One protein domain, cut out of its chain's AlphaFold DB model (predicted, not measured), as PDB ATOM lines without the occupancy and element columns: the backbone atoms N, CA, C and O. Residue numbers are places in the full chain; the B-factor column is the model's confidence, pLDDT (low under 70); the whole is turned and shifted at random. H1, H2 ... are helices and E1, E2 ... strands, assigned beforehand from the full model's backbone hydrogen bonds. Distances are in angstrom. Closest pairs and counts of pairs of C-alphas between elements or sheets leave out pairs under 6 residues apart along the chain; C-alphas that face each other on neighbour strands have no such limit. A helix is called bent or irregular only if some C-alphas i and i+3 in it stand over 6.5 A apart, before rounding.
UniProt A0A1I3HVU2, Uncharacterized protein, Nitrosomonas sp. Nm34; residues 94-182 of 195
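AT A GLANCE: This is residues 94 to 182 of the 195 residues of an uncharacterized protein of Nitrosomonas sp. Nm34 (UniProt A0A1I3HVU2). A strongly twisted sheet of five strands forms one layer, and one long, kinked helix, H3, packs slantwise across one of its faces, over E1 and E3; no named helix covers the other face. Two short helices come before E2 in the chain: H2, which leads straight into E2, only grazes the sheet with its residues 119 to 121 and touches residues 145 to 152 of H3, while H1 lies off the sheet and far out, its centre 18.4 A from the mean of the C-alphas. The printed part has 89 residues with three named helices and five named strands, in the order E1 H1 H2 E2 H3 E3 E4 E5. The sheet runs E2 E1 E3 E4 E5, entirely antiparallel between neighbours, and the class is mixed, helices and strands. The whole is compact, with a radius of gyration of the C-alphas of 12.9 A and spans of 36 by 25 by 24 A.

HOW THE PARTS SIT: In the sheet, inner strand E1, residues 95 to 100, is antiparallel to E3, residues 156 to 164, with N 97 and O 160 2.8 A apart, within hydrogen-bond range. On the other side of E1 is edge strand E2, residues 122 to 124, with N 96 and O 123 at 2.8 A. E3, E4, residues 167 to 172, and E5, residues 177 to 181, form a meander, each strand the antiparallel neighbour of the one before; E3 and E4 are a hairpin, with N 161 and O 169 at 2.9 A, and E4 and E5 are another, with N 170 and O 179 at 2.8 A. H3, residues 131 to 152, is on the sheet at a height of 6.8 A, over E1 and E3, and runs slantwise to the strands, at 41 degrees to E1 on the local plane; these are two layers, a helix on one face of a sheet. Its closest C-alphas to E1 are those of Ala 138 and Ala 96, 6.2 A apart. E2, H3 and E3 form a split strand-helix-strand unit, two strands running the same way with E1 between them, and its crossover is right-handed. H3 is irregular, with C-alphas 144 and 147 7.8 A apart, and has a kink of 65 degrees near residue 145. With residues 145 to 152 alone it touches H2, residues 117 to 121, where the closest C-alphas, those of His 120 and Ile 149, are 6.2 A apart. H2 only grazes the sheet. H1, residues 109 to 115, is not on the sheet; it is close to H3 but not clearly touching, with the C-alphas of Ala 112 and Phe 152 6.3 A apart. Every O i to N i+4 pair is within hydrogen-bond range in H1, 14 of 18 in H3 and 0 of 1 in H2, where 2 of 2 O i to N i+3 pairs are.

IN THESE COORDINATES: E1 is 16.1 A long and begins at C-alpha 95, (115.120, -5.508, 24.372). H3 measures 29.0 A, E3 22.8 A, E4 17.3 A and E5 11.9 A; E5 ends at C-alpha 181, (129.026, -5.250, 21.591).

THE WHOLE: The C-alphas farthest apart, those of Thr 110 and Glu 132, are 37.3 A apart. The printed part has no cut and no long link. The mean pLDDT of the printed part is 91.8, and no printed residue is under 70.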
ATOM      1  N   PRO A  94     114.423  -9.104  21.268       95.50
ATOM      2  CA  PRO A  94     115.091  -7.816  21.329       95.50
ATOM      3  C   PRO A  94     114.562  -6.969  22.488       95.50
ATOM      4  O   PRO A  94     113.365  -6.943  22.774       95.50
ATOM      5  N   HIS A  95     115.467  -6.314  23.203       95.88
ATOM      6  CA  HIS A  95     115.120  -5.508  24.372       95.88
ATOM      7  C   HIS A  95     116.223  -4.501  24.669       95.88
ATOM      8  O   HIS A  95     117.388  -4.727  24.349       95.88
ATOM      9  N   ALA A  96     115.872  -3.414  25.347       96.00
ATOM     10  CA  ALA A  96     116.841  -2.471  25.873       96.00
ATOM     11  C   ALA A  96     117.065  -2.659  27.376       96.00
ATOM     12  O   ALA A  96     116.179  -3.080  28.128       96.00
ATOM     13  N   ILE A  97     118.273  -2.330  27.821       94.75
ATOM     14  CA  ILE A  97     118.667  -2.318  29.222       94.75
ATOM     15  C   ILE A  97     119.252  -0.953  29.560       94.75
ATOM     16  O   ILE A  97     120.165  -0.467  28.897       94.75
ATOM     17  N   VAL A  98     118.751  -0.357  30.634       94.00
ATOM     18  CA  VAL A  98     119.330   0.845  31.232       94.00
ATOM     19  C   VAL A  98     120.484   0.410  32.126       94.00
ATOM     20  O   VAL A  98     120.275  -0.214  33.175       94.00
ATOM     21  N   ARG A  99     121.712   0.719  31.706       92.50
ATOM     22  CA  ARG A  99     122.900   0.473  32.522       92.50
ATOM     23  C   ARG A  99     123.039   1.615  33.517       92.50
ATOM     24  O   ARG A  99     123.077   2.781  33.139       92.50
ATOM     25  N   THR A 100     123.131   1.262  34.789       90.38
ATOM     26  CA  THR A 100     123.396   2.211  35.869       90.38
ATOM     27  C   THR A 100     124.803   2.004  36.404       90.38
ATOM     28  O   THR A 100     125.395   0.933  36.233       90.38
ATOM     29  N   ASP A 101     125.307   3.008  37.103       85.25
ATOM     30  CA  ASP A 101     126.552   2.930  37.853       85.25
ATOM     31  C   ASP A 101     126.524   1.794  38.905       85.25
ATOM     32  O   ASP A 101     125.479   1.186  39.185       85.25
ATOM     33  N   MET A 102     127.695   1.464  39.458       82.56
ATOM     34  CA  MET A 102     127.915   0.380  40.424       82.56
ATOM     35  C   MET A 102     127.475  -0.996  39.895       82.56
ATOM     36  O   MET A 102     126.915  -1.812  40.631       82.56
ATOM     37  N   ASN A 103     127.714  -1.259  38.605       73.69
ATOM     38  CA  ASN A 103     127.379  -2.514  37.920       73.69
ATOM     39  C   ASN A 103     125.907  -2.930  38.089       73.69
ATOM     40  O   ASN A 103     125.585  -4.110  38.232       73.69
ATOM     41  N   GLY A 104     124.988  -1.961  38.122       76.56
ATOM     42  CA  GLY A 104     123.564  -2.260  38.245       76.56
ATOM     43  C   GLY A 104     123.095  -2.635  39.653       76.56
ATOM     44  O   GLY A 104     121.949  -3.086  39.780       76.56
ATOM     45  N   ARG A 105     123.935  -2.468  40.688       83.88
ATOM     46  CA  ARG A 105     123.569  -2.723  42.088       83.88
ATOM     47  C   ARG A 105     122.511  -1.723  42.570       83.88
ATOM     48  O   ARG A 105     122.669  -0.522  42.359       83.88
ATOM     49  N   PRO A 106     121.437  -2.178  43.235       87.56
ATOM     50  CA  PRO A 106     120.481  -1.269  43.848       87.56
ATOM     51  C   PRO A 106     121.067  -0.628  45.112       87.56
ATOM     52  O   PRO A 106     121.889  -1.227  45.806       87.56
ATOM     53  N   ARG A 107     120.577   0.564  45.461       89.31
ATOM     54  CA  ARG A 107     120.911   1.271  46.711       89.31
ATOM     55  C   ARG A 107     120.409   0.525  47.949       89.31
ATOM     56  O   ARG A 107     121.001   0.615  49.018       89.31
ATOM     57  N   SER A 108     119.312  -0.215  47.798       89.44
ATOM     58  CA  SER A 108     118.768  -1.118  48.810       89.44
ATOM     59  C   SER A 108     118.377  -2.434  48.152       89.44
ATOM     60  O   SER A 108     117.396  -2.499  47.411       89.44
ATOM     61  N   ILE A 109     119.149  -3.489  48.428       87.75
ATOM     62  CA  ILE A 109     118.888  -4.839  47.909       87.75
ATOM     63  C   ILE A 109     117.516  -5.331  48.377       87.75
ATOM     64  O   ILE A 109     116.748  -5.850  47.572       87.75
ATOM     65  N   THR A 110     117.172  -5.102  49.648       90.56
ATOM     66  CA  THR A 110     115.887  -5.518  50.225       90.56
ATOM     67  C   THR A 110     114.706  -4.877  49.503       90.56
ATOM     68  O   THR A 110     113.797  -5.582  49.073       90.56
ATOM     69  N   MET A 111     114.721  -3.551  49.325       90.31
ATOM     70  CA  MET A 111     113.610  -2.854  48.668       90.31
ATOM     71  C   MET A 111     113.529  -3.192  47.182       90.31
ATOM     72  O   MET A 111     112.430  -3.380  46.662       90.31
ATOM     73  N   ALA A 112     114.674  -3.320  46.509       87.62
ATOM     74  CA  ALA A 112     114.713  -3.733  45.113       87.62
ATOM     75  C   ALA A 112     114.167  -5.154  44.915       87.62
ATOM     76  O   ALA A 112     113.448  -5.382  43.947       87.62
ATOM     77  N   GLY A 113     114.455  -6.084  45.831       88.12
ATOM     78  CA  GLY A 113     113.909  -7.441  45.798       88.12
ATOM     79  C   GLY A 113     112.405  -7.474  46.070       88.12
ATOM     80  O   GLY A 113     111.661  -8.077  45.306       88.12
ATOM     81  N   LEU A 114     111.940  -6.769  47.109       90.81
ATOM     82  CA  LEU A 114     110.522  -6.747  47.490       90.81
ATOM     83  C   LEU A 114     109.622  -6.135  46.405       90.81
ATOM     84  O   LEU A 114     108.479  -6.546  46.239       90.81
ATOM     85  N   THR A 115     110.132  -5.138  45.680       87.62
ATOM     86  CA  THR A 115     109.375  -4.416  44.646       87.62
ATOM     87  C   THR A 115     109.669  -4.895  43.230       87.62
ATOM     88  O   THR A 115     109.057  -4.382  42.292       87.62
ATOM     89  N   ASP A 116     110.584  -5.858  43.071       86.75
ATOM     90  CA  ASP A 116     111.149  -6.282  41.789       86.75
ATOM     91  C   ASP A 116     111.594  -5.069  40.940       86.75
ATOM     92  O   ASP A 116     111.218  -4.860  39.790       86.75
ATOM     93  N   ALA A 117     112.412  -4.204  41.542       87.19
ATOM     94  CA  ALA A 117     112.880  -2.983  40.889       87.19
ATOM     95  C   ALA A 117     113.741  -3.269  39.644       87.19
ATOM     96  O   ALA A 117     113.885  -2.408  38.775       87.19
ATOM     97  N   GLY A 118     114.298  -4.482  39.532       86.44
ATOM     98  CA  GLY A 118     115.095  -4.927  38.389       86.44
ATOM     99  C   GLY A 118     114.354  -4.805  37.058       86.44
ATOM    100  O   GLY A 118     114.970  -4.391  36.072       86.44
ATOM    101  N   ARG A 119     113.034  -5.056  37.040       88.50
ATOM    102  CA  ARG A 119     112.209  -4.922  35.829       88.50
ATOM    103  C   ARG A 119     112.250  -3.519  35.233       88.50
ATOM    104  O   ARG A 119     112.147  -3.367  34.025       88.50
ATOM    105  N   HIS A 120     112.442  -2.482  36.055       89.25
ATOM    106  CA  HIS A 120     112.445  -1.097  35.577       89.25
ATOM    107  C   HIS A 120     113.646  -0.781  34.683       89.25
ATOM    108  O   HIS A 120     113.553   0.120  33.854       89.25
ATOM    109  N   LYS A 121     114.743  -1.539  34.810       91.38
ATOM    110  CA  LYS A 121     115.924  -1.399  33.949       91.38
ATOM    111  C   LYS A 121     115.774  -2.109  32.606       91.38
ATOM    112  O   LYS A 121     116.603  -1.878  31.736       91.38
ATOM    113  N   ARG A 122     114.784  -2.992  32.444       93.31
ATOM    114  CA  ARG A 122     114.532  -3.734  31.204       93.31
ATOM    115  C   ARG A 122     113.362  -3.087  30.467       93.31
ATOM    116  O   ARG A 122     112.294  -2.867  31.035       93.31
ATOM    117  N   ILE A 123     113.576  -2.781  29.199       94.38
ATOM    118  CA  ILE A 123     112.563  -2.238  28.300       94.38
ATOM    119  C   ILE A 123     112.353  -3.281  27.213       94.38
ATOM    120  O   ILE A 123     113.271  -3.591  26.459       94.38
ATOM    121  N   GLU A 124     111.162  -3.858  27.180       93.62
ATOM    122  CA  GLU A 124     110.791  -4.847  26.174       93.62
ATOM    123  C   GLU A 124     110.192  -4.132  24.970       93.62
ATOM    124  O   GLU A 124     109.405  -3.197  25.134       93.62
ATOM    125  N   PHE A 125     110.594  -4.553  23.776       93.50
ATOM    126  CA  PHE A 125     109.982  -4.083  22.543       93.50
ATOM    127  C   PHE A 125     108.804  -4.985  22.195       93.50
ATOM    128  O   PHE A 125     108.845  -6.195  22.422       93.50
ATOM    129  N   THR A 126     107.746  -4.385  21.667       89.06
ATOM    130  CA  THR A 126     106.642  -5.125  21.065       89.06
ATOM    131  C   THR A 126     107.043  -5.591  19.663       89.06
ATOM    132  O   THR A 126     107.900  -4.984  19.018       89.06
ATOM    133  N   ASP A 127     106.449  -6.695  19.202       82.94
ATOM    134  CA  ASP A 127     106.861  -7.381  17.964       82.94
ATOM    135  C   ASP A 127     106.620  -6.545  16.683       82.94
ATOM    136  O   ASP A 127     107.104  -6.892  15.609       82.94
ATOM    137  N   ASP A 128     105.877  -5.442  16.780       89.06
ATOM    138  CA  ASP A 128     105.572  -4.501  15.697       89.06
ATOM    139  C   ASP A 128     106.650  -3.424  15.481       89.06
ATOM    140  O   ASP A 128     106.674  -2.774  14.432       89.06
ATOM    141  N   ILE A 129     107.558  -3.237  16.443       91.38
ATOM    142  CA  ILE A 129     108.588  -2.197  16.375       91.38
ATOM    143  C   ILE A 129     109.731  -2.655  15.468       91.38
ATOM    144  O   ILE A 129     110.336  -3.710  15.677       91.38
ATOM    145  N   GLN A 130     110.074  -1.823  14.485       92.44
ATOM    146  CA  GLN A 130     111.225  -2.068  13.622       92.44
ATOM    147  C   GLN A 130     112.544  -1.805  14.372       92.44
ATOM    148  O   GLN A 130     112.603  -0.878  15.183       92.44
ATOM    149  N   PRO A 131     113.629  -2.557  14.094       91.69
ATOM    150  CA  PRO A 131     114.908  -2.401  14.796       91.69
ATOM    151  C   PRO A 131     115.478  -0.974  14.795       91.69
ATOM    152  O   PRO A 131     116.093  -0.541  15.767       91.69
ATOM    153  N   GLU A 132     115.232  -0.224  13.726       92.62
ATOM    154  CA  GLU A 132     115.633   1.179  13.563       92.62
ATOM    155  C   GLU A 132     114.949   2.131  14.568       92.62
ATOM    156  O   GLU A 132     115.525   3.155  14.942       92.62
ATOM    157  N   ASP A 133     113.777   1.764  15.093       94.69
ATOM    158  CA  ASP A 133     113.040   2.534  16.099       94.69
ATOM    159  C   ASP A 133     113.338   2.103  17.549       94.69
ATOM    160  O   ASP A 133     112.907   2.779  18.492       94.69
ATOM    161  N   TYR A 134     114.103   1.025  17.773       95.62
ATOM    162  CA  TYR A 134     114.370   0.494  19.119       95.62
ATOM    163  C   TYR A 134     114.964   1.532  20.064       95.62
ATOM    164  O   TYR A 134     114.493   1.680  21.192       95.62
ATOM    165  N   ILE A 135     115.961   2.298  19.615       96.06
ATOM    166  CA  ILE A 135     116.580   3.324  20.461       96.06
ATOM    167  C   ILE A 135     115.600   4.455  20.792       96.06
ATOM    168  O   ILE A 135     115.552   4.926  21.928       96.06
ATOM    169  N   LYS A 136     114.765   4.862  19.833       95.31
ATOM    170  CA  LYS A 136     113.763   5.916  20.028       95.31
ATOM    171  C   LYS A 136     112.730   5.498  21.073       95.31
ATOM    172  O   LYS A 136     112.424   6.274  21.982       95.31
ATOM    173  N   VAL A 137     112.239   4.264  20.978       95.62
ATOM    174  CA  VAL A 137     111.304   3.686  21.949       95.62
ATOM    175  C   VAL A 137     111.979   3.533  23.311       95.62
ATOM    176  O   VAL A 137     111.419   3.965  24.317       95.62
ATOM    177  N   ALA A 138     113.205   3.006  23.354       96.12
ATOM    178  CA  ALA A 138     113.952   2.819  24.595       96.12
ATOM    179  C   ALA A 138     114.188   4.139  25.342       96.12
ATOM    180  O   ALA A 138     113.999   4.200  26.554       96.12
ATOM    181  N   LEU A 139     114.538   5.216  24.634       96.06
ATOM    182  CA  LEU A 139     114.698   6.547  25.225       96.06
ATOM    183  C   LEU A 139     113.380   7.098  25.775       96.06
ATOM    184  O   LEU A 139     113.368   7.705  26.845       96.06
ATOM    185  N   SER A 140     112.274   6.896  25.056       95.62
ATOM    186  CA  SER A 140     110.943   7.314  25.507       95.62
ATOM    187  C   SER A 140     110.530   6.572  26.782       95.62
ATOM    188  O   SER A 140     110.154   7.192  27.778       95.62
ATOM    189  N   GLU A 141     110.668   5.247  26.790       95.00
ATOM    190  CA  GLU A 141     110.349   4.405  27.944       95.00
ATOM    191  C   GLU A 141     111.268   4.674  29.140       95.00
ATOM    192  O   GLU A 141     110.797   4.719  30.280       95.00
ATOM    193  N   TYR A 142     112.561   4.915  28.903       94.38
ATOM    194  CA  TYR A 142     113.490   5.335  29.949       94.38
ATOM    195  C   TYR A 142     113.012   6.625  30.620       94.38
ATOM    196  O   TYR A 142     112.894   6.655  31.842       94.38
ATOM    197  N   LYS A 143     112.661   7.661  29.846       94.19
ATOM    198  CA  LYS A 143     112.170   8.939  30.393       94.19
ATOM    199  C   LYS A 143     110.920   8.758  31.255       94.19
ATOM    200  O   LYS A 143     110.821   9.355  32.324       94.19
ATOM    201  N   ASN A 144     110.004   7.878  30.850       93.44
ATOM    202  CA  ASN A 144     108.803   7.562  31.631       93.44
ATOM    203  C   ASN A 144     109.121   6.864  32.968       93.44
ATOM    204  O   ASN A 144     108.357   6.974  33.930       93.44
ATOM    205  N   ARG A 145     110.242   6.138  33.044       92.00
ATOM    206  CA  ARG A 145     110.634   5.299  34.191       92.00
ATOM    207  C   ARG A 145     111.800   5.866  34.999       92.00
ATOM    208  O   ARG A 145     112.122   5.314  36.050       92.00
ATOM    209  N   GLU A 146     112.410   6.963  34.560       92.00
ATOM    210  CA  GLU A 146     113.648   7.529  35.110       92.00
ATOM    211  C   GLU A 146     113.576   7.715  36.628       92.00
ATOM    212  O   GLU A 146     114.460   7.275  37.363       92.00
ATOM    213  N   ARG A 147     112.471   8.280  37.128       90.50
ATOM    214  CA  ARG A 147     112.265   8.486  38.568       90.50
ATOM    215  C   ARG A 147     112.273   7.179  39.364       90.50
ATOM    216  O   ARG A 147     112.781   7.155  40.483       90.50
ATOM    217  N   LEU A 148     111.705   6.105  38.814       89.75
ATOM    218  CA  LEU A 148     111.694   4.792  39.463       89.75
ATOM    219  C   LEU A 148     113.097   4.188  39.460       89.75
ATOM    220  O   LEU A 148     113.559   3.716  40.494       89.75
ATOM    221  N   ILE A 149     113.801   4.263  38.329       89.62
ATOM    222  CA  ILE A 149     115.171   3.754  38.208       89.62
ATOM    223  C   ILE A 149     116.086   4.476  39.206       89.62
ATOM    224  O   ILE A 149     116.731   3.816  40.018       89.62
ATOM    225  N   ASN A 150     116.057   5.808  39.241       90.00
ATOM    226  CA  ASN A 150     116.869   6.620  40.156       90.00
ATOM    227  C   ASN A 150     116.494   6.429  41.633       90.00
ATOM    228  O   ASN A 150     117.331   6.615  42.518       90.00
ATOM    229  N   GLY A 151     115.245   6.041  41.911       89.12
ATOM    230  CA  GLY A 151     114.783   5.724  43.261       89.12
ATOM    231  C   GLY A 151     115.403   4.446  43.833       89.12
ATOM    232  O   GLY A 151     115.622   4.365  45.041       89.12
ATOM    233  N   PHE A 152     115.721   3.463  42.985       88.88
ATOM    234  CA  PHE A 152     116.247   2.162  43.419       88.88
ATOM    235  C   PHE A 152     117.725   1.941  43.090       88.88
ATOM    236  O   PHE A 152     118.398   1.208  43.818       88.88
ATOM    237  N   PHE A 153     118.246   2.557  42.032       90.56
ATOM    238  CA  PHE A 153     119.591   2.327  41.504       90.56
ATOM    239  C   PHE A 153     120.455   3.593  41.555       90.56
ATOM    240  O   PHE A 153     119.994   4.691  41.882       90.56
ATOM    241  N   TYR A 154     121.752   3.418  41.299       89.56
ATOM    242  CA  TYR A 154     122.677   4.532  41.088       89.56
ATOM    243  C   TYR A 154     122.436   5.188  39.720       89.56
ATOM    244  O   TYR A 154     121.518   4.804  38.996       89.56
ATOM    245  N   GLU A 155     123.223   6.212  39.402       90.81
ATOM    246  CA  GLU A 155     123.032   7.049  38.219       90.81
ATOM    247  C   GLU A 155     122.975   6.219  36.919       90.81
ATOM    248  O   GLU A 155     123.845   5.371  36.697       90.81
ATOM    249  N   PRO A 156     121.948   6.403  36.071       92.12
ATOM    250  CA  PRO A 156     121.901   5.836  34.731       92.12
ATOM    251  C   PRO A 156     123.042   6.397  33.884       92.12
ATOM    252  O   PRO A 156     123.299   7.594  33.892       92.12
ATOM    253  N   LEU A 157     123.726   5.529  33.148       92.50
ATOM    254  CA  LEU A 157     124.894   5.897  32.346       92.50
ATOM    255  C   LEU A 157     124.575   5.855  30.851       92.50
ATOM    256  O   LEU A 157     124.937   6.754  30.097       92.50
ATOM    257  N   GLU A 158     123.892   4.799  30.419       94.19
ATOM    258  CA  GLU A 158     123.630   4.532  29.008       94.19
ATOM    259  C   GLU A 158     122.460   3.563  28.835       94.19
ATOM    260  O   GLU A 158     122.040   2.872  29.771       94.19
ATOM    261  N   ILE A 159     121.960   3.503  27.606       95.50
ATOM    262  CA  ILE A 159     121.002   2.506  27.147       95.50
ATOM    263  C   ILE A 159     121.745   1.532  26.243       95.50
ATOM    264  O   ILE A 159     122.437   1.935  25.310       95.50
ATOM    265  N   ILE A 160     121.576   0.244  26.511       96.00
ATOM    266  CA  ILE A 160     122.084  -0.832  25.667       96.00
ATOM    267  C   ILE A 160     120.894  -1.476  24.977       96.00
ATOM    268  O   ILE A 160     119.966  -1.913  25.653       96.00
ATOM    269  N   VAL A 161     120.908  -1.531  23.651       96.88
ATOM    270  CA  VAL A 161     119.883  -2.201  22.850       96.88
ATOM    271  C   VAL A 161     120.431  -3.556  22.430       96.88
ATOM    272  O   VAL A 161     121.403  -3.625  21.687       96.88
ATOM    273  N   ASN A 162     119.812  -4.632  22.909       96.38
ATOM    274  CA  ASN A 162     120.130  -5.992  22.500       96.38
ATOM    275  C   ASN A 162     119.262  -6.359  21.294       96.38
ATOM    276  O   ASN A 162     118.050  -6.535  21.444       96.38
ATOM    277  N   PHE A 163     119.875  -6.486  20.118       94.12
ATOM    278  CA  PHE A 163     119.184  -6.840  18.874       94.12
ATOM    279  C   PHE A 163     119.098  -8.349  18.681       94.12
ATOM    280  O   PHE A 163     118.086  -8.866  18.219       94.12
ATOM    281  N   SER A 164     120.165  -9.058  19.041       93.62
ATOM    282  CA  SER A 164     120.259 -10.511  18.955       93.62
ATOM    283  C   SER A 164     121.160 -11.034  20.077       93.62
ATOM    284  O   SER A 164     121.818 -10.232  20.748       93.62
ATOM    285  N   PRO A 165     121.236 -12.357  20.292       93.38
ATOM    286  CA  PRO A 165     122.193 -12.949  21.219       93.38
ATOM    287  C   PRO A 165     123.644 -12.491  21.035       93.38
ATOM    288  O   PRO A 165     124.350 -12.337  22.031       93.38
ATOM    289  N   ASP A 166     124.051 -12.224  19.793       94.62
ATOM    290  CA  ASP A 166     125.436 -11.926  19.400       94.62
ATOM    291  C   ASP A 166     125.623 -10.469  18.953       94.62
ATOM    292  O   ASP A 166     126.620 -10.119  18.332       94.62
ATOM    293  N   HIS A 167     124.634  -9.607  19.204       93.94
ATOM    294  CA  HIS A 167     124.737  -8.210  18.810       93.94
ATOM    295  C   HIS A 167     123.936  -7.294  19.726       93.94
ATOM    296  O   HIS A 167     122.712  -7.427  19.874       93.94
ATOM    297  N   ALA A 168     124.635  -6.317  20.291       96.06
ATOM    298  CA  ALA A 168     124.033  -5.202  20.993       96.06
ATOM    299  C   ALA A 168     124.757  -3.897  20.668       96.06
ATOM    300  O   ALA A 168     125.935  -3.903  20.332       96.06
ATOM    301  N   SER A 169     124.065  -2.777  20.837       96.38
ATOM    302  CA  SER A 169     124.643  -1.448  20.641       96.38
ATOM    303  C   SER A 169     124.415  -0.574  21.862       96.38
ATOM    304  O   SER A 169     123.381  -0.649  22.532       96.38
ATOM    305  N   ARG A 170     125.394   0.277  22.152       96.44
ATOM    306  CA  ARG A 170     125.396   1.204  23.282       96.44
ATOM    307  C   ARG A 170     125.049   2.604  22.809       96.44
ATOM    308  O   ARG A 170     125.576   3.088  21.809       96.44
ATOM    309  N   TYR A 171     124.225   3.286  23.589       96.50
ATOM    310  CA  TYR A 171     123.811   4.656  23.331       96.50
ATOM    311  C   TYR A 171     123.825   5.466  24.620       96.50
ATOM    312  O   TYR A 171     123.421   4.994  25.680       96.50
ATOM    313  N   THR A 172     124.226   6.727  24.532       95.44
ATOM    314  CA  THR A 172     124.022   7.685  25.626       95.44
ATOM    315  C   THR A 172     122.530   7.842  25.941       95.44
ATOM    316  O   THR A 172     121.668   7.559  25.108       95.44
ATOM    317  N   LEU A 173     122.207   8.406  27.109       93.88
ATOM    318  CA  LEU A 173     120.824   8.762  27.474       93.88
ATOM    319  C   LEU A 173     120.192   9.836  26.561       93.88
ATOM    320  O   LEU A 173     118.996  10.105  26.657       93.88
ATOM    321  N   ASN A 174     120.983  10.430  25.661       93.25
ATOM    322  CA  ASN A 174     120.530  11.362  24.627       93.25
ATOM    323  C   ASN A 174     120.389  10.700  23.241       93.25
ATOM    324  O   ASN A 174     120.060  11.384  22.277       93.25
ATOM    325  N   GLY A 175     120.649   9.394  23.123       91.50
ATOM    326  CA  GLY A 175     120.542   8.641  21.869       91.50
ATOM    327  C   GLY A 175     121.771   8.690  20.965       91.50
ATOM    328  O   GLY A 175     121.730   8.169  19.856       91.50
ATOM    329  N   VAL A 176     122.877   9.285  21.416       95.62
ATOM    330  CA  VAL A 176     124.147   9.259  20.672       95.62
ATOM    331  C   VAL A 176     124.760   7.864  20.767       95.62
ATOM    332  O   VAL A 176     124.933   7.363  21.877       95.62
ATOM    333  N   PHE A 177     125.093   7.268  19.623       96.06
ATOM    334  CA  PHE A 177     125.758   5.967  19.526       96.06
ATOM    335  C   PHE A 177     127.157   5.996  20.157       96.06
ATOM    336  O   PHE A 177     127.928   6.927  19.927       96.06
ATOM    337  N   LEU A 178     127.469   4.977  20.957       94.19
ATOM    338  CA  LEU A 178     128.736   4.827  21.677       94.19
ATOM    339  C   LEU A 178     129.593   3.672  21.147       94.19
ATOM    340  O   LEU A 178     130.803   3.688  21.354       94.19
ATOM    341  N   GLY A 179     128.987   2.682  20.491       94.25
ATOM    342  CA  GLY A 179     129.680   1.508  19.967       94.25
ATOM    343  C   GLY A 179     128.837   0.240  20.049       94.25
ATOM    344  O   GLY A 179     127.794   0.216  20.707       94.25
ATOM    345  N   ASP A 180     129.326  -0.811  19.403       95.19
ATOM    346  CA  ASP A 180     128.710  -2.135  19.402       95.19
ATOM    347  C   ASP A 180     129.361  -3.075  20.423       95.19
ATOM    348  O   ASP A 180     130.467  -2.847  20.914       95.19
ATOM    349  N   LEU A 181     128.627  -4.130  20.756       92.12
ATOM    350  CA  LEU A 181     129.026  -5.250  21.591       92.12
ATOM    351  C   LEU A 181     128.802  -6.541  20.801       92.12
ATOM    352  O   LEU A 181     127.740  -6.730  20.201       92.12
ATOM    353  N   ASP A 182     129.762  -7.461  20.891       91.69
ATOM    354  CA  ASP A 182     129.726  -8.771  20.214       91.69
ATOM    355  C   ASP A 182     128.710  -9.754  20.826       91.69
ATOM    356  O   ASP A 182     128.625 -10.913  20.432       91.69
TER     357      ASP A 182